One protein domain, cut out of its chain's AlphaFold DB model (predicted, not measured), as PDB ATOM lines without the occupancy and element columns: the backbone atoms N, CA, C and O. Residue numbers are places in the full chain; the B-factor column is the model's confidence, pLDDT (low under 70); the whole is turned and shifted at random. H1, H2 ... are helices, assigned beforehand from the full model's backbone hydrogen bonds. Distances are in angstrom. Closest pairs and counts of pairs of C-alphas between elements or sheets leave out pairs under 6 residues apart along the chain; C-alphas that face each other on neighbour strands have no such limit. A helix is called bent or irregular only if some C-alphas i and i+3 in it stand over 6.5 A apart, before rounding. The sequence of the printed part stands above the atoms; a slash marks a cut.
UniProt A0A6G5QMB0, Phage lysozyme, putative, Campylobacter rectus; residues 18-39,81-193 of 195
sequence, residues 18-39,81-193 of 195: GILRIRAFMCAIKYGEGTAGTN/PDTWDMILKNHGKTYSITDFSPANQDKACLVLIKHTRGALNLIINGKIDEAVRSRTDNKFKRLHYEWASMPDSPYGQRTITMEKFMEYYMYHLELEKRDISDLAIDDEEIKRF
ATOM      1  N   GLY A  18     103.815 154.998 183.782       97.44
ATOM      2  CA  GLY A  18     105.214 155.192 183.412       97.44
ATOM      3  C   GLY A  18     105.998 153.883 183.448       97.44
ATOM      4  O   GLY A  18     106.723 153.590 182.496       97.44
ATOM      5  N   ILE A  19     105.785 153.058 184.477       97.50
ATOM      6  CA  ILE A  19     106.383 151.718 184.568       97.50
ATOM      7  C   ILE A  19     105.875 150.830 183.430       97.50
ATOM      8  O   ILE A  19     106.682 150.239 182.716       97.50
ATOM      9  N   LEU A  20     104.564 150.802 183.172       98.00
ATOM     10  CA  LEU A  20     104.005 149.996 182.075       98.00
ATOM     11  C   LEU A  20     104.566 150.412 180.704       98.00
ATOM     12  O   LEU A  20     104.854 149.560 179.865       98.00
ATOM     13  N   ARG A  21     104.779 151.716 180.485       98.44
ATOM     14  CA  ARG A  21     105.429 152.239 179.270       98.44
ATOM     15  C   ARG A  21     106.877 151.772 179.155       98.44
ATOM     16  O   ARG A  21     107.289 151.386 178.066       98.44
ATOM     17  N   ILE A  22     107.640 151.787 180.249       98.50
ATOM     18  CA  ILE A  22     109.018 151.273 180.276       98.50
ATOM     19  C   ILE A  22     109.038 149.793 179.889       98.50
ATOM     20  O   ILE A  22     109.776 149.415 178.979       98.50
ATOM     21  N   ARG A  23     108.181 148.982 180.518       98.44
ATOM     22  CA  ARG A  23     108.100 147.539 180.256       98.44
ATOM     23  C   ARG A  23     107.774 147.250 178.791       98.44
ATOM     24  O   ARG A  23     108.509 146.540 178.107       98.44
ATOM     25  N   ALA A  24     106.732 147.898 178.274       98.38
ATOM     26  CA  ALA A  24     106.327 147.777 176.877       98.38
ATOM     27  C   ALA A  24     107.430 148.210 175.896       98.38
ATOM     28  O   ALA A  24     107.623 147.583 174.854       98.38
ATOM     29  N   PHE A  25     108.180 149.264 176.233       98.50
ATOM     30  CA  PHE A  25     109.306 149.724 175.426       98.50
ATOM     31  C   PHE A  25     110.418 148.675 175.374       98.50
ATOM     32  O   PHE A  25     110.911 148.369 174.291       98.50
ATOM     33  N   MET A  26     110.784 148.086 176.514       98.50
ATOM     34  CA  MET A  26     111.800 147.030 176.582       98.50
ATOM     35  C   MET A  26     111.404 145.807 175.743       98.50
ATOM     36  O   MET A  26     112.242 145.274 175.020       98.50
ATOM     37  N   CYS A  27     110.128 145.413 175.750       98.12
ATOM     38  CA  CYS A  27     109.623 144.347 174.876       98.12
ATOM     39  C   CYS A  27     109.749 144.696 173.381       98.12
ATOM     40  O   CYS A  27     110.103 143.839 172.572       98.12
ATOM     41  N   ALA A  28     109.529 145.958 173.002       97.88
ATOM     42  CA  ALA A  28     109.738 146.408 171.624       97.88
ATOM     43  C   ALA A  28     111.226 146.383 171.210       97.88
ATOM     44  O   ALA A  28     111.520 146.067 170.055       97.88
ATOM     45  N   ILE A  29     112.164 146.627 172.139       97.94
ATOM     46  CA  ILE A  29     113.607 146.411 171.903       97.94
ATOM     47  C   ILE A  29     113.871 144.933 171.600       97.94
ATOM     48  O   ILE A  29     114.464 144.628 170.567       97.94
ATOM     49  N   LYS A  30     113.388 144.020 172.460       97.81
ATOM     50  CA  LYS A  30     113.547 142.566 172.261       97.81
ATOM     51  C   LYS A  30     113.019 142.132 170.895       97.81
ATOM     52  O   LYS A  30     113.642 141.335 170.201       97.81
ATOM     53  N   TYR A  31     111.881 142.677 170.468       96.94
ATOM     54  CA  TYR A  31     111.356 142.396 169.135       96.94
ATOM     55  C   TYR A  31     112.299 142.856 168.015       96.94
ATOM     56  O   TYR A  31     112.572 142.076 167.101       96.94
ATOM     57  N   GLY A  32     112.806 144.090 168.085       95.50
ATOM     58  CA  GLY A  32     113.758 144.614 167.102       95.50
ATOM     59  C   GLY A  32     115.013 143.752 166.995       95.50
ATOM     60  O   GLY A  32     115.424 143.389 165.892       95.50
ATOM     61  N   GLU A  33     115.560 143.341 168.137       96.00
ATOM     62  CA  GLU A  33     116.739 142.476 168.217       96.00
ATOM     63  C   GLU A  33     116.469 141.012 167.812       96.00
ATOM     64  O   GLU A  33     117.399 140.215 167.689       96.00
ATOM     65  N   GLY A  34     115.209 140.638 167.558       95.50
ATOM     66  CA  GLY A  34     114.830 139.273 167.187       95.50
ATOM     67  C   GLY A  34     114.865 138.285 168.358       95.50
ATOM     68  O   GLY A  34     115.034 137.085 168.152       95.50
ATOM     69  N   THR A  35     114.703 138.786 169.580       97.12
ATOM     70  CA  THR A  35     114.863 138.067 170.854       97.12
ATOM     71  C   THR A  35     113.606 138.127 171.728       97.12
ATOM     72  O   THR A  35     113.675 138.020 172.951       97.12
ATOM     73  N   ALA A  36     112.431 138.310 171.126       94.38
ATOM     74  CA  ALA A  36     111.165 138.259 171.854       94.38
ATOM     75  C   ALA A  36     110.935 136.880 172.511       94.38
ATOM     76  O   ALA A  36     111.342 135.843 171.976       94.38
ATOM     77  N   GLY A  37     110.238 136.863 173.650       90.50
ATOM     78  CA  GLY A  37     109.961 135.650 174.415       90.50
ATOM     79  C   GLY A  37     111.040 135.304 175.445       90.50
ATOM     80  O   GLY A  37     112.087 135.952 175.559       90.50
ATOM     81  N   THR A  38     110.795 134.224 176.188       87.25
ATOM     82  CA  THR A  38     111.647 133.772 177.300       87.25
ATOM     83  C   THR A  38     113.019 133.281 176.846       87.25
ATOM     84  O   THR A  38     114.024 133.603 177.473       87.25
ATOM     85  N   ASN A  39     113.097 132.576 175.714       93.12
ATOM     86  CA  ASN A  39     114.379 132.120 175.160       93.12
ATOM     87  C   ASN A  39     115.272 133.286 174.701       93.12
ATOM     88  O   ASN A  39     116.467 133.089 174.498       93.12
ATOM     89  N   PRO A  81     130.082 142.652 174.681       98.25
ATOM     90  CA  PRO A  81     130.973 142.409 175.820       98.25
ATOM     91  C   PRO A  81     131.475 143.681 176.510       98.25
ATOM     92  O   PRO A  81     131.337 143.816 177.721       98.25
ATOM     93  N   ASP A  82     131.982 144.643 175.739       98.25
ATOM     94  CA  ASP A  82     132.542 145.881 176.292       98.25
ATOM     95  C   ASP A  82     131.461 146.738 176.970       98.25
ATOM     96  O   ASP A  82     131.697 147.357 178.009       98.25
ATOM     97  N   THR A  83     130.248 146.742 176.407       98.12
ATOM     98  CA  THR A  83     129.081 147.405 176.996       98.12
ATOM     99  C   THR A  83     128.687 146.734 178.310       98.12
ATOM    100  O   THR A  83     128.430 147.419 179.299       98.12
ATOM    101  N   TRP A  84     128.673 145.400 178.348       98.75
ATOM    102  CA  TRP A  84     128.398 144.633 179.560       98.75
ATOM    103  C   TRP A  84     129.421 144.923 180.666       98.75
ATOM    104  O   TRP A  84     129.043 145.274 181.786       98.75
ATOM    105  N   ASP A  85     130.712 144.887 180.334       98.62
ATOM    106  CA  ASP A  85     131.802 145.168 181.272       98.62
ATOM    107  C   ASP A  85     131.732 146.605 181.811       98.62
ATOM    108  O   ASP A  85     131.920 146.846 183.010       98.62
ATOM    109  N   MET A  86     131.391 147.571 180.951       98.38
ATOM    110  CA  MET A  86     131.135 148.952 181.357       98.38
ATOM    111  C   MET A  86     129.965 149.044 182.352       98.38
ATOM    112  O   MET A  86     130.079 149.751 183.360       98.38
ATOM    113  N   ILE A  87     128.854 148.346 182.098       98.69
ATOM    114  CA  ILE A  87     127.680 148.345 182.984       98.69
ATOM    115  C   ILE A  87     128.040 147.755 184.347       98.69
ATOM    116  O   ILE A  87     127.770 148.394 185.368       98.69
ATOM    117  N   LEU A  88     128.694 146.590 184.387       98.56
ATOM    118  CA  LEU A  88     129.124 145.972 185.644       98.56
ATOM    119  C   LEU A  88     130.035 146.910 186.443       98.56
ATOM    120  O   LEU A  88     129.811 147.131 187.637       98.56
ATOM    121  N   LYS A  89     131.015 147.524 185.773       98.44
ATOM    122  CA  LYS A  89     131.974 148.439 186.399       98.44
ATOM    123  C   LYS A  89     131.312 149.686 186.987       98.44
ATOM    124  O   LYS A  89     131.633 150.068 188.112       98.44
ATOM    125  N   ASN A  90     130.423 150.330 186.233       98.38
ATOM    126  CA  ASN A  90     129.903 151.655 186.586       98.38
ATOM    127  C   ASN A  90     128.594 151.597 187.384       98.38
ATOM    128  O   ASN A  90     128.294 152.512 188.149       98.38
ATOM    129  N   HIS A  91     127.810 150.534 187.205       98.31
ATOM    130  CA  HIS A  91     126.429 150.459 187.679       98.31
ATOM    131  C   HIS A  91     126.087 149.142 188.387       98.31
ATOM    132  O   HIS A  91     125.043 149.067 189.039       98.31
ATOM    133  N   GLY A  92     126.963 148.129 188.331       98.12
ATOM    134  CA  GLY A  92     126.698 146.807 188.902       98.12
ATOM    135  C   GLY A  92     126.385 146.838 190.394       98.12
ATOM    136  O   GLY A  92     125.412 146.237 190.837       98.12
ATOM    137  N   LYS A  93     127.125 147.636 191.174       98.00
ATOM    138  CA  LYS A  93     126.836 147.821 192.607       98.00
ATOM    139  C   LYS A  93     125.514 148.552 192.849       98.00
ATOM    140  O   LYS A  93     124.738 148.123 193.695       98.00
ATOM    141  N   THR A  94     125.254 149.623 192.100       97.81
ATOM    142  CA  THR A  94     124.065 150.478 192.264       97.81
ATOM    143  C   THR A  94     122.769 149.709 192.020       97.81
ATOM    144  O   THR A  94     121.822 149.844 192.791       97.81
ATOM    145  N   TYR A  95     122.744 148.872 190.979       97.88
ATOM    146  CA  TYR A  95     121.546 148.130 190.569       97.88
ATOM    147  C   TYR A  95     121.613 146.631 190.870       97.88
ATOM    148  O   TYR A  95     120.744 145.878 190.438       97.88
ATOM    149  N   SER A  96     122.618 146.194 191.634       97.94
ATOM    150  CA  SER A  96     122.819 144.787 192.002       97.94
ATOM    151  C   SER A  96     122.924 143.847 190.785       97.94
ATOM    152  O   SER A  96     122.418 142.730 190.816       97.94
ATOM    153  N   ILE A  97     123.586 144.306 189.717       98.62
ATOM    154  CA  ILE A  97     123.866 143.529 188.500       98.62
ATOM    155  C   ILE A  97     125.186 142.791 188.723       98.62
ATOM    156  O   ILE A  97     126.216 143.430 188.954       98.62
ATOM    157  N   THR A  98     125.147 141.460 188.705       98.00
ATOM    158  CA  THR A  98     126.287 140.616 189.122       98.00
ATOM    159  C   THR A  98     126.584 139.453 188.183       98.00
ATOM    160  O   THR A  98     127.694 138.936 188.207       98.00
ATOM    161  N   ASP A  99     125.626 139.079 187.344       98.75
ATOM    162  CA  ASP A  99     125.702 137.989 186.376       98.75
ATOM    163  C   ASP A  99     124.877 138.364 185.136       98.75
ATOM    164  O   ASP A  99     124.227 139.410 185.121       98.75
ATOM    165  N   PHE A 100     124.868 137.524 184.106       98.75
ATOM    166  CA  PHE A 100     124.110 137.760 182.876       98.75
ATOM    167  C   PHE A 100     122.708 137.129 182.894       98.75
ATOM    168  O   PHE A 100     122.131 136.892 181.833       98.75
ATOM    169  N   SER A 101     122.142 136.847 184.075       98.69
ATOM    170  CA  SER A 101     120.789 136.283 184.217       98.69
ATOM    171  C   SER A 101     119.709 137.159 183.559       98.69
ATOM    172  O   SER A 101     119.920 138.362 183.376       98.69
ATOM    173  N   PRO A 102     118.523 136.602 183.241       98.69
ATOM    174  CA  PRO A 102     117.435 137.359 182.622       98.69
ATOM    175  C   PRO A 102     117.116 138.695 183.313       98.69
ATOM    176  O   PRO A 102     117.091 139.740 182.665       98.69
ATOM    177  N   ALA A 103     116.975 138.695 184.643       98.62
ATOM    178  CA  ALA A 103     116.686 139.910 185.406       98.62
ATOM    179  C   ALA A 103     117.816 140.955 185.311       98.62
ATOM    180  O   ALA A 103     117.576 142.161 185.244       98.62
ATOM    181  N   ASN A 104     119.072 140.508 185.271       98.81
ATOM    182  CA  ASN A 104     120.223 141.399 185.159       98.81
ATOM    183  C   ASN A 104     120.431 141.931 183.733       98.81
ATOM    184  O   ASN A 104     120.918 143.054 183.578       98.81
ATOM    185  N   GLN A 105     119.987 141.206 182.703       98.81
ATOM    186  CA  GLN A 105     119.895 141.736 181.340       98.81
ATOM    187  C   GLN A 105     118.846 142.855 181.237       98.81
ATOM    188  O   GLN A 105     119.130 143.895 180.642       98.81
ATOM    189  N   ASP A 106     117.677 142.700 181.868       98.81
ATOM    190  CA  ASP A 106     116.646 143.752 181.919       98.81
ATOM    191  C   ASP A 106     117.160 145.016 182.620       98.81
ATOM    192  O   ASP A 106     117.017 146.131 182.110       98.81
ATOM    193  N   LYS A 107     117.840 144.858 183.762       98.88
ATOM    194  CA  LYS A 107     118.492 145.979 184.461       98.88
ATOM    195  C   LYS A 107     119.573 146.634 183.611       98.88
ATOM    196  O   LYS A 107     119.676 147.858 183.598       98.88
ATOM    197  N   ALA A 108     120.370 145.848 182.891       98.75
ATOM    198  CA  ALA A 108     121.379 146.374 181.980       98.75
ATOM    199  C   ALA A 108     120.745 147.192 180.843       98.75
ATOM    200  O   ALA A 108     121.232 148.281 180.536       98.75
ATOM    201  N   CYS A 109     119.611 146.749 180.292       98.75
ATOM    202  CA  CYS A 109     118.826 147.540 179.345       98.75
ATOM    203  C   CYS A 109     118.391 148.886 179.951       98.75
ATOM    204  O   CYS A 109     118.603 149.938 179.343       98.75
ATOM    205  N   LEU A 110     117.867 148.883 181.182       98.69
ATOM    206  CA  LEU A 110     117.492 150.115 181.885       98.69
ATOM    207  C   LEU A 110     118.689 151.039 182.144       98.69
ATOM    208  O   LEU A 110     118.546 152.258 182.017       98.69
ATOM    209  N   VAL A 111     119.876 150.494 182.441       98.50
ATOM    210  CA  VAL A 111     121.117 151.280 182.542       98.50
ATOM    211  C   VAL A 111     121.416 151.992 181.222       98.50
ATOM    212  O   VAL A 111     121.684 153.194 181.237       98.50
ATOM    213  N   LEU A 112     121.321 151.301 180.085       98.12
ATOM    214  CA  LEU A 112     121.560 151.904 178.769       98.12
ATOM    215  C   LEU A 112     120.531 152.994 178.439       98.12
ATOM    216  O   LEU A 112     120.890 154.095 178.005       98.12
ATOM    217  N   ILE A 113     119.252 152.728 178.714       97.50
ATOM    218  CA  ILE A 113     118.164 153.694 178.519       97.50
ATOM    219  C   ILE A 113     118.380 154.945 179.386       97.50
ATOM    220  O   ILE A 113     118.264 156.070 178.885       97.50
ATOM    221  N   LYS A 114     118.675 154.768 180.680       96.81
ATOM    222  CA  LYS A 114     118.789 155.862 181.656       96.81
ATOM    223  C   LYS A 114     120.112 156.607 181.535       96.81
ATOM    224  O   LYS A 114     120.106 157.814 181.317       96.81
ATOM    225  N   HIS A 115     121.228 155.905 181.688       95.62
ATOM    226  CA  HIS A 115     122.542 156.513 181.905       95.62
ATOM    227  C   HIS A 115     123.306 156.741 180.609       95.62
ATOM    228  O   HIS A 115     123.907 157.801 180.446       95.62
ATOM    229  N   THR A 116     123.242 155.804 179.661       93.56
ATOM    230  CA  THR A 116     123.964 155.957 178.389       93.56
ATOM    231  C   THR A 116     123.269 156.958 177.471       93.56
ATOM    232  O   THR A 116     123.929 157.791 176.853       93.56
ATOM    233  N   ARG A 117     121.931 156.906 177.375       93.00
ATOM    234  CA  ARG A 117     121.171 157.703 176.390       93.00
ATOM    235  C   ARG A 117     120.256 158.772 176.977       93.00
ATOM    236  O   ARG A 117     119.783 159.624 176.217       93.00
ATOM    237  N   GLY A 118     119.990 158.751 178.284       92.69
ATOM    238  CA  GLY A 118     119.121 159.737 178.938       92.69
ATOM    239  C   GLY A 118     117.685 159.731 178.407       92.69
ATOM    240  O   GLY A 118     117.063 160.790 178.310       92.69
ATOM    241  N   ALA A 119     117.176 158.568 177.987       94.19
ATOM    242  CA  ALA A 119     115.885 158.433 177.310       94.19
ATOM    243  C   ALA A 119     114.735 158.021 178.245       94.19
ATOM    244  O   ALA A 119     113.574 158.123 177.852       94.19
ATOM    245  N   LEU A 120     115.028 157.610 179.484       96.81
ATOM    246  CA  LEU A 120     114.027 157.055 180.405       96.81
ATOM    247  C   LEU A 120     112.827 157.993 180.628       96.81
ATOM    248  O   LEU A 120     111.680 157.581 180.475       96.81
ATOM    249  N   ASN A 121     113.080 159.281 180.880       95.81
ATOM    250  CA  ASN A 121     112.016 160.271 181.087       95.81
ATOM    251  C   ASN A 121     111.138 160.493 179.850       95.81
ATOM    252  O   ASN A 121     109.968 160.846 179.990       95.81
ATOM    253  N   LEU A 122     111.660 160.289 178.637       95.69
ATOM    254  CA  LEU A 122     110.837 160.358 177.427       95.69
ATOM    255  C   LEU A 122     109.846 159.191 177.398       95.69
ATOM    256  O   LEU A 122     108.665 159.405 177.135       95.69
ATOM    257  N   ILE A 123     110.306 157.989 177.751       97.69
ATOM    258  CA  ILE A 123     109.473 156.781 177.794       97.69
ATOM    259  C   ILE A 123     108.376 156.920 178.855       97.69
ATOM    260  O   ILE A 123     107.201 156.737 178.537       97.69
ATOM    261  N   ILE A 124     108.731 157.341 180.075       97.69
ATOM    262  CA  ILE A 124     107.773 157.578 181.173       97.69
ATOM    263  C   ILE A 124     106.661 158.534 180.729       97.69
ATOM    264  O   ILE A 124     105.479 158.265 180.946       97.69
ATOM    265  N   ASN A 125     107.019 159.616 180.033       97.00
ATOM    266  CA  ASN A 125     106.075 160.629 179.554       97.00
ATOM    267  C   ASN A 125     105.360 160.256 178.239       97.00
ATOM    268  O   ASN A 125     104.640 161.082 177.682       97.00
ATOM    269  N   GLY A 126     105.536 159.032 177.728       96.81
ATOM    270  CA  GLY A 126     104.882 158.561 176.502       96.81
ATOM    271  C   GLY A 126     105.441 159.166 175.210       96.81
ATOM    272  O   GLY A 126     104.839 159.014 174.148       96.81
ATOM    273  N   LYS A 127     106.602 159.823 175.267       95.94
ATOM    274  CA  LYS A 127     107.311 160.393 174.112       95.94
ATOM    275  C   LYS A 127     108.161 159.321 173.421       95.94
ATOM    276  O   LYS A 127     109.384 159.419 173.361       95.94
ATOM    277  N   ILE A 128     107.501 158.262 172.949       95.69
ATOM    278  CA  ILE A 128     108.151 157.027 172.477       95.69
ATOM    279  C   ILE A 128     108.970 157.253 171.208       95.69
ATOM    280  O   ILE A 128     110.126 156.839 171.160       95.69
ATOM    281  N   ASP A 129     108.410 157.957 170.220       92.62
ATOM    282  CA  ASP A 129     109.141 158.307 168.994       92.62
ATOM    283  C   ASP A 129     110.413 159.086 169.341       92.62
ATOM    284  O   ASP A 129     111.499 158.648 168.973       92.62
ATOM    285  N   GLU A 130     110.300 160.126 170.182       91.31
ATOM    286  CA  GLU A 130     111.457 160.896 170.644       91.31
ATOM    287  C   GLU A 130     112.486 160.029 171.380       91.31
ATOM    288  O   GLU A 130     113.675 160.291 171.234       91.31
ATOM    289  N   ALA A 131     112.074 159.035 172.178       94.06
ATOM    290  CA  ALA A 131     112.987 158.136 172.892       94.06
ATOM    291  C   ALA A 131     113.789 157.231 171.935       94.06
ATOM    292  O   ALA A 131     115.000 157.063 172.117       94.06
ATOM    293  N   VAL A 132     113.126 156.695 170.904       92.56
ATOM    294  CA  VAL A 132     113.738 155.852 169.863       92.56
ATOM    295  C   VAL A 132     114.679 156.681 168.991       92.56
ATOM    296  O   VAL A 132     115.884 156.413 168.906       92.56
ATOM    297  N   ARG A 133     114.130 157.729 168.378       85.12
ATOM    298  CA  ARG A 133     114.765 158.526 167.333       85.12
ATOM    299  C   ARG A 133     114.464 159.999 167.559       85.12
ATOM    300  O   ARG A 133     113.343 160.427 167.787       85.12
ATOM    301  N   SER A 134     115.500 160.815 167.504       67.94
ATOM    302  CA  SER A 134     115.350 162.259 167.597       67.94
ATOM    303  C   SER A 134     115.960 162.855 166.364       67.94
ATOM    304  O   SER A 134     117.064 162.484 165.983       67.94
ATOM    305  N   ARG A 135     115.276 163.841 165.790       66.88
ATOM    306  CA  ARG A 135     115.817 164.667 164.706       66.88
ATOM    307  C   ARG A 135     116.870 165.670 165.205       66.88
ATOM    308  O   ARG A 135     117.154 166.649 164.528       66.88
ATOM    309  N   THR A 136     117.412 165.460 166.406       61.66
ATOM    310  CA  THR A 136     118.550 166.214 166.943       61.66
ATOM    311  C   THR A 136     119.849 165.693 166.342       61.66
ATOM    312  O   THR A 136     120.030 164.486 166.213       61.66
ATOM    313  N   ASP A 137     120.791 166.593 166.110       60.19
ATOM    314  CA  ASP A 137     122.165 166.363 165.648       60.19
ATOM    315  C   ASP A 137     123.089 165.665 166.672       60.19
ATOM    316  O   ASP A 137     124.239 165.339 166.373       60.19
ATOM    317  N   ASN A 138     122.611 165.403 167.892       70.88
ATOM    318  CA  ASN A 138     123.428 164.809 168.945       70.88
ATOM    319  C   ASN A 138     123.418 163.269 168.911       70.88
ATOM    320  O   ASN A 138     122.525 162.633 169.472       70.88
ATOM    321  N   LYS A 139     124.483 162.677 168.353       70.19
ATOM    322  CA  LYS A 139     124.716 161.216 168.302       70.19
ATOM    323  C   LYS A 139     124.803 160.505 169.661       70.19
ATOM    324  O   LYS A 139     124.727 159.283 169.739       70.19
ATOM    325  N   PHE A 140     125.000 161.256 170.743       72.31
ATOM    326  CA  PHE A 140     125.022 160.714 172.101       72.31
ATOM    327  C   PHE A 140     123.620 160.622 172.714       72.31
ATOM    328  O   PHE A 140     123.466 160.089 173.808       72.31
ATOM    329  N   LYS A 141     122.581 161.109 172.023       67.50
ATOM    330  CA  LYS A 141     121.192 161.017 172.478       67.50
ATOM    331  C   LYS A 141     120.392 160.023 171.634       67.50
ATOM    332  O   LYS A 141     120.565 159.945 170.423       67.50
ATOM    333  N   ARG A 142     119.443 159.358 172.308       84.81
ATOM    334  CA  ARG A 142     118.455 158.386 171.782       84.81
ATOM    335  C   ARG A 142     118.972 156.981 171.526       84.81
ATOM    336  O   ARG A 142     120.171 156.737 171.468       84.81
ATOM    337  N   LEU A 143     118.017 156.065 171.420       89.19
ATOM    338  CA  LEU A 143     118.253 154.631 171.530       89.19
ATOM    339  C   LEU A 143     118.608 153.967 170.191       89.19
ATOM    340  O   LEU A 143     119.211 152.900 170.205       89.19
ATOM    341  N   HIS A 144     118.353 154.608 169.043       86.94
ATOM    342  CA  HIS A 144     118.779 154.082 167.733       86.94
ATOM    343  C   HIS A 144     120.304 154.031 167.513       86.94
ATOM    344  O   HIS A 144     120.779 153.314 166.635       86.94
ATOM    345  N   TYR A 145     121.074 154.754 168.331       86.75
ATOM    346  CA  TYR A 145     122.533 154.630 168.408       86.75
ATOM    347  C   TYR A 145     122.996 153.548 169.398       86.75
ATOM    348  O   TYR A 145     124.195 153.351 169.552       86.75
ATOM    349  N   GLU A 146     122.091 152.919 170.146       91.50
ATOM    350  CA  GLU A 146     122.434 151.845 171.086       91.50
ATOM    351  C   GLU A 146     122.137 150.475 170.483       91.50
ATOM    352  O   GLU A 146     122.978 149.586 170.521       91.50
ATOM    353  N   TRP A 147     120.966 150.337 169.860       91.62
ATOM    354  CA  TRP A 147     120.523 149.099 169.231       91.62
ATOM    355  C   TRP A 147     120.488 149.250 167.720       91.62
ATOM    356  O   TRP A 147     119.791 150.114 167.186       91.62
ATOM    357  N   ALA A 148     121.228 148.391 167.022       88.56
ATOM    358  CA  ALA A 148     121.324 148.428 165.568       88.56
ATOM    359  C   ALA A 148     120.013 148.076 164.859       88.56
ATOM    360  O   ALA A 148     119.809 148.467 163.711       88.56
ATOM    361  N   SER A 149     119.120 147.352 165.536       90.56
ATOM    362  CA  SER A 149     117.807 146.991 165.002       90.56
ATOM    363  C   SER A 149     116.789 148.134 165.026       90.56
ATOM    364  O   SER A 149     115.752 148.053 164.363       90.56
ATOM    365  N   MET A 150     117.053 149.197 165.786       91.69
ATOM    366  CA  MET A 150     116.095 150.275 166.012       91.69
ATOM    367  C   MET A 150     115.752 151.055 164.740       91.69
ATOM    368  O   MET A 150     116.600 151.200 163.854       91.69
ATOM    369  N   PRO A 151     114.549 151.657 164.683       91.00
ATOM    370  CA  PRO A 151     114.196 152.611 163.640       91.00
ATOM    371  C   PRO A 151     115.267 153.687 163.451       91.00
ATOM    372  O   PRO A 151     115.731 154.290 164.418       91.00
ATOM    373  N   ASP A 152     115.625 153.933 162.192       88.12
ATOM    374  CA  ASP A 152     116.591 154.950 161.762       88.12
ATOM    375  C   ASP A 152     118.026 154.777 162.316       88.12
ATOM    376  O   ASP A 152     118.816 155.720 162.291       88.12
ATOM    377  N   SER A 153     118.398 153.578 162.788       89.19
ATOM    378  CA  SER A 153     119.770 153.285 163.230       89.19
ATOM    379  C   SER A 153     120.814 153.530 162.118       89.19
ATOM    380  O   SER A 153     120.598 153.129 160.970       89.19
ATOM    381  N   PRO A 154     121.972 154.155 162.418       86.06
ATOM    382  CA  PRO A 154     122.933 154.589 161.399       86.06
ATOM    383  C   PRO A 154     123.912 153.493 160.946       86.06
ATOM    384  O   PRO A 154     124.755 153.749 160.089       86.06
ATOM    385  N   TYR A 155     123.859 152.291 161.525       85.25
ATOM    386  CA  TYR A 155     124.899 151.266 161.353       85.25
ATOM    387  C   TYR A 155     124.818 150.478 160.035       85.25
ATOM    388  O   TYR A 155     125.615 149.571 159.808       85.25
ATOM    389  N   GLY A 156     123.860 150.798 159.156       80.81
ATOM    390  CA  GLY A 156     123.677 150.121 157.863       80.81
ATOM    391  C   GLY A 156     123.176 148.674 157.969       80.81
ATOM    392  O   GLY A 156     123.073 147.980 156.958       80.81
ATOM    393  N   GLN A 157     122.857 148.217 159.182       84.19
ATOM    394  CA  GLN A 157     122.201 146.941 159.449       84.19
ATOM    395  C   GLN A 157     120.695 147.055 159.180       84.19
ATOM    396  O   GLN A 157     120.139 148.149 159.080       84.19
ATOM    397  N   ARG A 158     120.015 145.911 159.046       86.75
ATOM    398  CA  ARG A 158     118.556 145.893 158.909       86.75
ATOM    399  C   ARG A 158     117.918 146.445 160.185       86.75
ATOM    400  O   ARG A 158     118.142 145.903 161.261       86.75
ATOM    401  N   THR A 159     117.066 147.446 160.021       92.19
ATOM    402  CA  THR A 159     116.267 148.041 161.093       92.19
ATOM    403  C   THR A 159     114.804 147.612 160.987       92.19
ATOM    404  O   THR A 159     114.330 147.204 159.918       92.19
ATOM    405  N   ILE A 160     114.065 147.703 162.092       94.06
ATOM    406  CA  ILE A 160     112.600 147.702 162.059       94.06
ATOM    407  C   ILE A 160     112.079 149.120 161.808       94.06
ATOM    408  O   ILE A 160     112.727 150.107 162.150       94.06
ATOM    409  N   THR A 161     110.897 149.240 161.205       95.12
ATOM    410  CA  THR A 161     110.269 150.553 160.998       95.12
ATOM    411  C   THR A 161     109.735 151.108 162.315       95.12
ATOM    412  O   THR A 161     109.384 150.353 163.225       95.12
ATOM    413  N   MET A 162     109.607 152.437 162.412       94.88
ATOM    414  CA  MET A 162     108.972 153.063 163.580       94.88
ATOM    415  C   MET A 162     107.528 152.579 163.765       94.88
ATOM    416  O   MET A 162     107.096 152.354 164.888       94.88
ATOM    417  N   GLU A 163     106.798 152.362 162.668       96.56
ATOM    418  CA  GLU A 163     105.455 151.773 162.697       96.56
ATOM    419  C   GLU A 163     105.464 150.401 163.375       96.56
ATOM    420  O   GLU A 163     104.687 150.166 164.299       96.56
ATOM    421  N   LYS A 164     106.403 149.523 162.995       96.94
ATOM    422  CA  LYS A 164     106.487 148.183 163.573       96.94
ATOM    423  C   LYS A 164     106.937 148.196 165.033       96.94
ATOM    424  O   LYS A 164     106.415 147.422 165.834       96.94
ATOM    425  N   PHE A 165     107.859 149.093 165.391       97.31
ATOM    426  CA  PHE A 165     108.241 149.323 166.786       97.31
ATOM    427  C   PHE A 165     107.022 149.745 167.619       97.31
ATOM    428  O   PHE A 165     106.771 149.174 168.679       97.31
ATOM    429  N   MET A 166     106.233 150.707 167.124       97.94
ATOM    430  CA  MET A 166     105.028 151.188 167.807       97.94
ATOM    431  C   MET A 166     103.937 150.123 167.910       97.94
ATOM    432  O   MET A 166     103.272 150.059 168.939       97.94
ATOM    433  N   GLU A 167     103.762 149.281 166.888       98.00
ATOM    434  CA  GLU A 167     102.828 148.151 166.919       98.00
ATOM    435  C   GLU A 167     103.157 147.205 168.085       98.00
ATOM    436  O   GLU A 167     102.294 146.925 168.918       98.00
ATOM    437  N   TYR A 168     104.422 146.785 168.196       97.56
ATOM    438  CA  TYR A 168     104.877 145.913 169.283       97.56
ATOM    439  C   TYR A 168     104.803 146.592 170.647       97.56
ATOM    440  O   TYR A 168     104.316 145.995 171.608       97.56
ATOM    441  N   TYR A 169     105.232 147.850 170.734       98.38
ATOM    442  CA  TYR A 169     105.124 148.638 171.955       98.38
ATOM    443  C   TYR A 169     103.668 148.729 172.441       98.38
ATOM    444  O   TYR A 169     103.394 148.451 173.605       98.38
ATOM    445  N   MET A 170     102.716 149.072 171.568       98.44
ATOM    446  CA  MET A 170     101.307 149.198 171.956       98.44
ATOM    447  C   MET A 170     100.699 147.847 172.336       98.44
ATOM    448  O   MET A 170      99.977 147.766 173.327       98.44
ATOM    449  N   TYR A 171     101.026 146.785 171.595       98.06
ATOM    450  CA  TYR A 171     100.599 145.429 171.932       98.06
ATOM    451  C   TYR A 171     101.057 145.029 173.340       98.06
ATOM    452  O   TYR A 171     100.238 144.625 174.166       98.06
ATOM    453  N   HIS A 172     102.342 145.214 173.653       97.81
ATOM    454  CA  HIS A 172     102.866 144.898 174.979       97.81
ATOM    455  C   HIS A 172     102.342 145.839 176.061       97.81
ATOM    456  O   HIS A 172     102.095 145.381 177.168       97.81
ATOM    457  N   LEU A 173     102.079 147.114 175.766       98.12
ATOM    458  CA  LEU A 173     101.443 148.014 176.731       98.12
ATOM    459  C   LEU A 173     100.065 147.493 177.165       98.12
ATOM    460  O   LEU A 173      99.727 147.574 178.343       98.12
ATOM    461  N   GLU A 174      99.279 146.929 176.244       97.62
ATOM    462  CA  GLU A 174      97.996 146.302 176.579       97.62
ATOM    463  C   GLU A 174      98.147 144.987 177.355       97.62
ATOM    464  O   GLU A 174      97.310 144.690 178.208       97.62
ATOM    465  N   LEU A 175      99.210 144.215 177.108       96.69
ATOM    466  CA  LEU A 175      99.527 143.024 177.904       96.69
ATOM    467  C   LEU A 175      99.953 143.383 179.333       96.69
ATOM    468  O   LEU A 175      99.437 142.803 180.286       96.69
ATOM    469  N   GLU A 176     100.809 144.389 179.497       96.06
ATOM    470  CA  GLU A 176     101.294 144.838 180.807       96.06
ATOM    471  C   GLU A 176     100.153 145.387 181.676       96.06
ATOM    472  O   GLU A 176     100.089 145.114 182.872       96.06
ATOM    473  N   LYS A 177      99.173 146.079 181.074       95.25
ATOM    474  CA  LYS A 177      97.933 146.495 181.763       95.25
ATOM    475  C   LYS A 177      97.098 145.320 182.287       95.25
ATOM    476  O   LYS A 177      96.253 145.523 183.155       95.25
ATOM    477  N   ARG A 178      97.301 144.120 181.739       95.00
ATOM    478  CA  ARG A 178      96.650 142.860 182.137       95.00
ATOM    479  C   ARG A 178      97.570 141.970 182.971       95.00
ATOM    480  O   ARG A 178      97.231 140.812 183.185       95.00
ATOM    481  N   ASP A 179      98.708 142.505 183.414       91.88
ATOM    482  CA  ASP A 179      99.714 141.793 184.200       91.88
ATOM    483  C   ASP A 179     100.366 140.606 183.465       91.88
ATOM    484  O   ASP A 179     100.771 139.611 184.058       91.88
ATOM    485  N   ILE A 180     100.468 140.710 182.138       94.19
ATOM    486  CA  ILE A 180     101.152 139.736 181.284       94.19
ATOM    487  C   ILE A 180     102.441 140.383 180.784       94.19
ATOM    488  O   ILE A 180     102.394 141.328 179.997       94.19
ATOM    489  N   SER A 181     103.589 139.859 181.217       91.75
ATOM    490  CA  SER A 181     104.897 140.429 180.889       91.75
ATOM    491  C   SER A 181     105.862 139.412 180.285       91.75
ATOM    492  O   SER A 181     105.827 138.228 180.611       91.75
ATOM    493  N   ASP A 182     106.742 139.909 179.413       94.25
ATOM    494  CA  ASP A 182     107.867 139.173 178.815       94.25
ATOM    495  C   ASP A 182     109.222 139.600 179.426       94.25
ATOM    496  O   ASP A 182     110.286 139.359 178.850       94.25
ATOM    497  N   LEU A 183     109.179 140.279 180.578       97.50
ATOM    498  CA  LEU A 183     110.348 140.735 181.327       97.50
ATOM    499  C   LEU A 183     110.561 139.891 182.584       97.50
ATOM    500  O   LEU A 183     109.611 139.402 183.193       97.50
ATOM    501  N   ALA A 184     111.820 139.757 182.979       97.88
ATOM    502  CA  ALA A 184     112.268 139.017 184.149       97.88
ATOM    503  C   ALA A 184     112.350 139.872 185.426       97.88
ATOM    504  O   ALA A 184     112.601 139.313 186.492       97.88
ATOM    505  N   ILE A 185     112.149 141.189 185.325       97.69
ATOM    506  CA  ILE A 185     112.115 142.111 186.471       97.69
ATOM    507  C   ILE A 185     110.701 142.564 186.835       97.69
ATOM    508  O   ILE A 185     109.815 142.685 185.976       97.69
ATOM    509  N   ASP A 186     110.501 142.872 188.113       96.19
ATOM    510  CA  ASP A 186     109.247 143.414 188.642       96.19
ATOM    511  C   ASP A 186     109.211 144.959 188.650       96.19
ATOM    512  O   ASP A 186     110.120 145.644 188.170       96.19
ATOM    513  N   ASP A 187     108.112 145.527 189.148       95.56
ATOM    514  CA  ASP A 187     107.935 146.979 189.222       95.56
ATOM    515  C   ASP A 187     108.832 147.641 190.272       95.56
ATOM    516  O   ASP A 187     109.226 148.793 190.085       95.56
ATOM    517  N   GLU A 188     109.178 146.943 191.355       95.12
ATOM    518  CA  GLU A 188     110.071 147.474 192.390       95.12
ATOM    519  C   GLU A 188     111.496 147.603 191.856       95.12
ATOM    520  O   GLU A 188     112.164 148.613 192.085       95.12
ATOM    521  N   GLU A 189     111.950 146.641 191.056       97.00
ATOM    522  CA  GLU A 189     113.235 146.718 190.369       97.00
ATOM    523  C   GLU A 189     113.284 147.877 189.366       97.00
ATOM    524  O   GLU A 189     114.303 148.569 189.304       97.00
ATOM    525  N   ILE A 190     112.191 148.151 188.641       97.56
ATOM    526  CA  ILE A 190     112.097 149.315 187.741       97.56
ATOM    527  C   ILE A 190     112.095 150.628 188.531       97.56
ATOM    528  O   ILE A 190     112.780 151.572 188.133       97.56
ATOM    529  N   LYS A 191     111.379 150.704 189.663       96.44
ATOM    530  CA  LYS A 191     111.311 151.913 190.506       96.44
ATOM    531  C   LYS A 191     112.686 152.400 190.953       96.44
ATOM    532  O   LYS A 191     112.917 153.604 190.955       96.44
ATOM    533  N   ARG A 192     113.641 151.496 191.191       96.50
ATOM    534  CA  ARG A 192     115.040 151.850 191.527       96.50
ATOM    535  C   ARG A 192     115.743 152.672 190.436       96.50
ATOM    536  O   ARG A 192     116.783 153.278 190.693       96.50
ATOM    537  N   PHE A 193     115.214 152.696 189.212       97.12
ATOM    538  CA  PHE A 193     115.707 153.525 188.109       97.12
ATOM    539  C   PHE A 193     114.952 154.850 187.957       97.12
ATOM    540  O   PHE A 193     115.365 155.664 187.132       97.12
TER     541      PHE A 193
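AT A GLANCE: This is residues 18 to 39 and 81 to 193 of the 195 residues of the protein "Phage lysozyme, putative" of Campylobacter rectus (UniProt A0A6G5QMB0). Four long helices stand one after another across the domain in the order H2, H3, H1, H6, each turned well away from the direction of the next, with H1 and H3 nearest the middle. The short helices H4 and H5 lie to one side of this row, followed by a long winding stretch, residues 133 to 161, and the short H7 lies near the beginning of H1. The printed part has 135 residues with seven named helices, H1 to H7 along the chain, and no named strand: all helix in class. It is compact, with a radius of gyration of the C-alphas of 14.0 A, and rounded, spanning 35 by 34 by 28 A.

IN THESE COORDINATES: H1, residues 18 to 32, begins at C-alpha 18 (105.214, 155.192, 183.412) and is 21.2 A long. After the cut comes H2, residues 81 to 95, 18.4 A; it is irregular, with C-alphas 90 and 93 lying 7.8 A apart. H3, residues 102 to 116, begins at C-alpha 102 (117.435, 137.359, 182.622) and measures 20.2 A; it is neither bent nor irregular, but only just: C-alphas 113 and 116 are 6.2 A apart. H4, residues 120 to 124, and H5, residues 128 to 132, measure 6.3 A each. H6, residues 162 to 176, measures 20.6 A. H7, residues 187 to 191, measures 6.1 A and ends at C-alpha 191 (111.311, 151.913, 190.506).

HOW THE PARTS SIT: H1 and H4 are the hub, each touching three other helices. H1 touches H6 at a steep tilt of 51 degrees, opposite ways, with C-alphas 24 and 172 closest at 4.9 A. H1 touches H4, closest at Gly 18 and Ile 124, whose C-alphas are 4.2 A apart. H1, with residue 19 alone, only just touches H7, with 3 pairs of C-alphas within 8 A; the closest, 19 and 187, are 6.8 A apart. H1 and H3 are close but not clearly touching, about perpendicular at 77 degrees; their closest C-alphas, 26 and 109, are 7.6 A apart. H3, with residues 107 to 111 alone, touches H2, about perpendicular at 88 degrees, closest at C-alphas 87 and 108, 6.7 A. H3 and H4 only just touch, with 3 pairs within 8 A, and only at the corner; C-alphas 114 and 120 are closest at 5.1 A. H4 touches H5, closest at C-alphas 122 and 131, 5.5 A. H2 and H6 are apart. Every O i to N i+4 pair is within hydrogen-bond range in H1, H3, H4, H5, H6 and H7, and 9 of 11 are in H2.

THE WHOLE: The C-alphas farthest apart, of Asp 137 and Arg 178, are 38.4 A apart. Residues 40 to 80 are not printed; C-alphas 39 and 81 across the cut are 19.5 A apart. The link from H5 to H6 is long, 29 residues. Mean pLDDT of the printed part is 93.8; residues 134 to 137 and 141 are under 70.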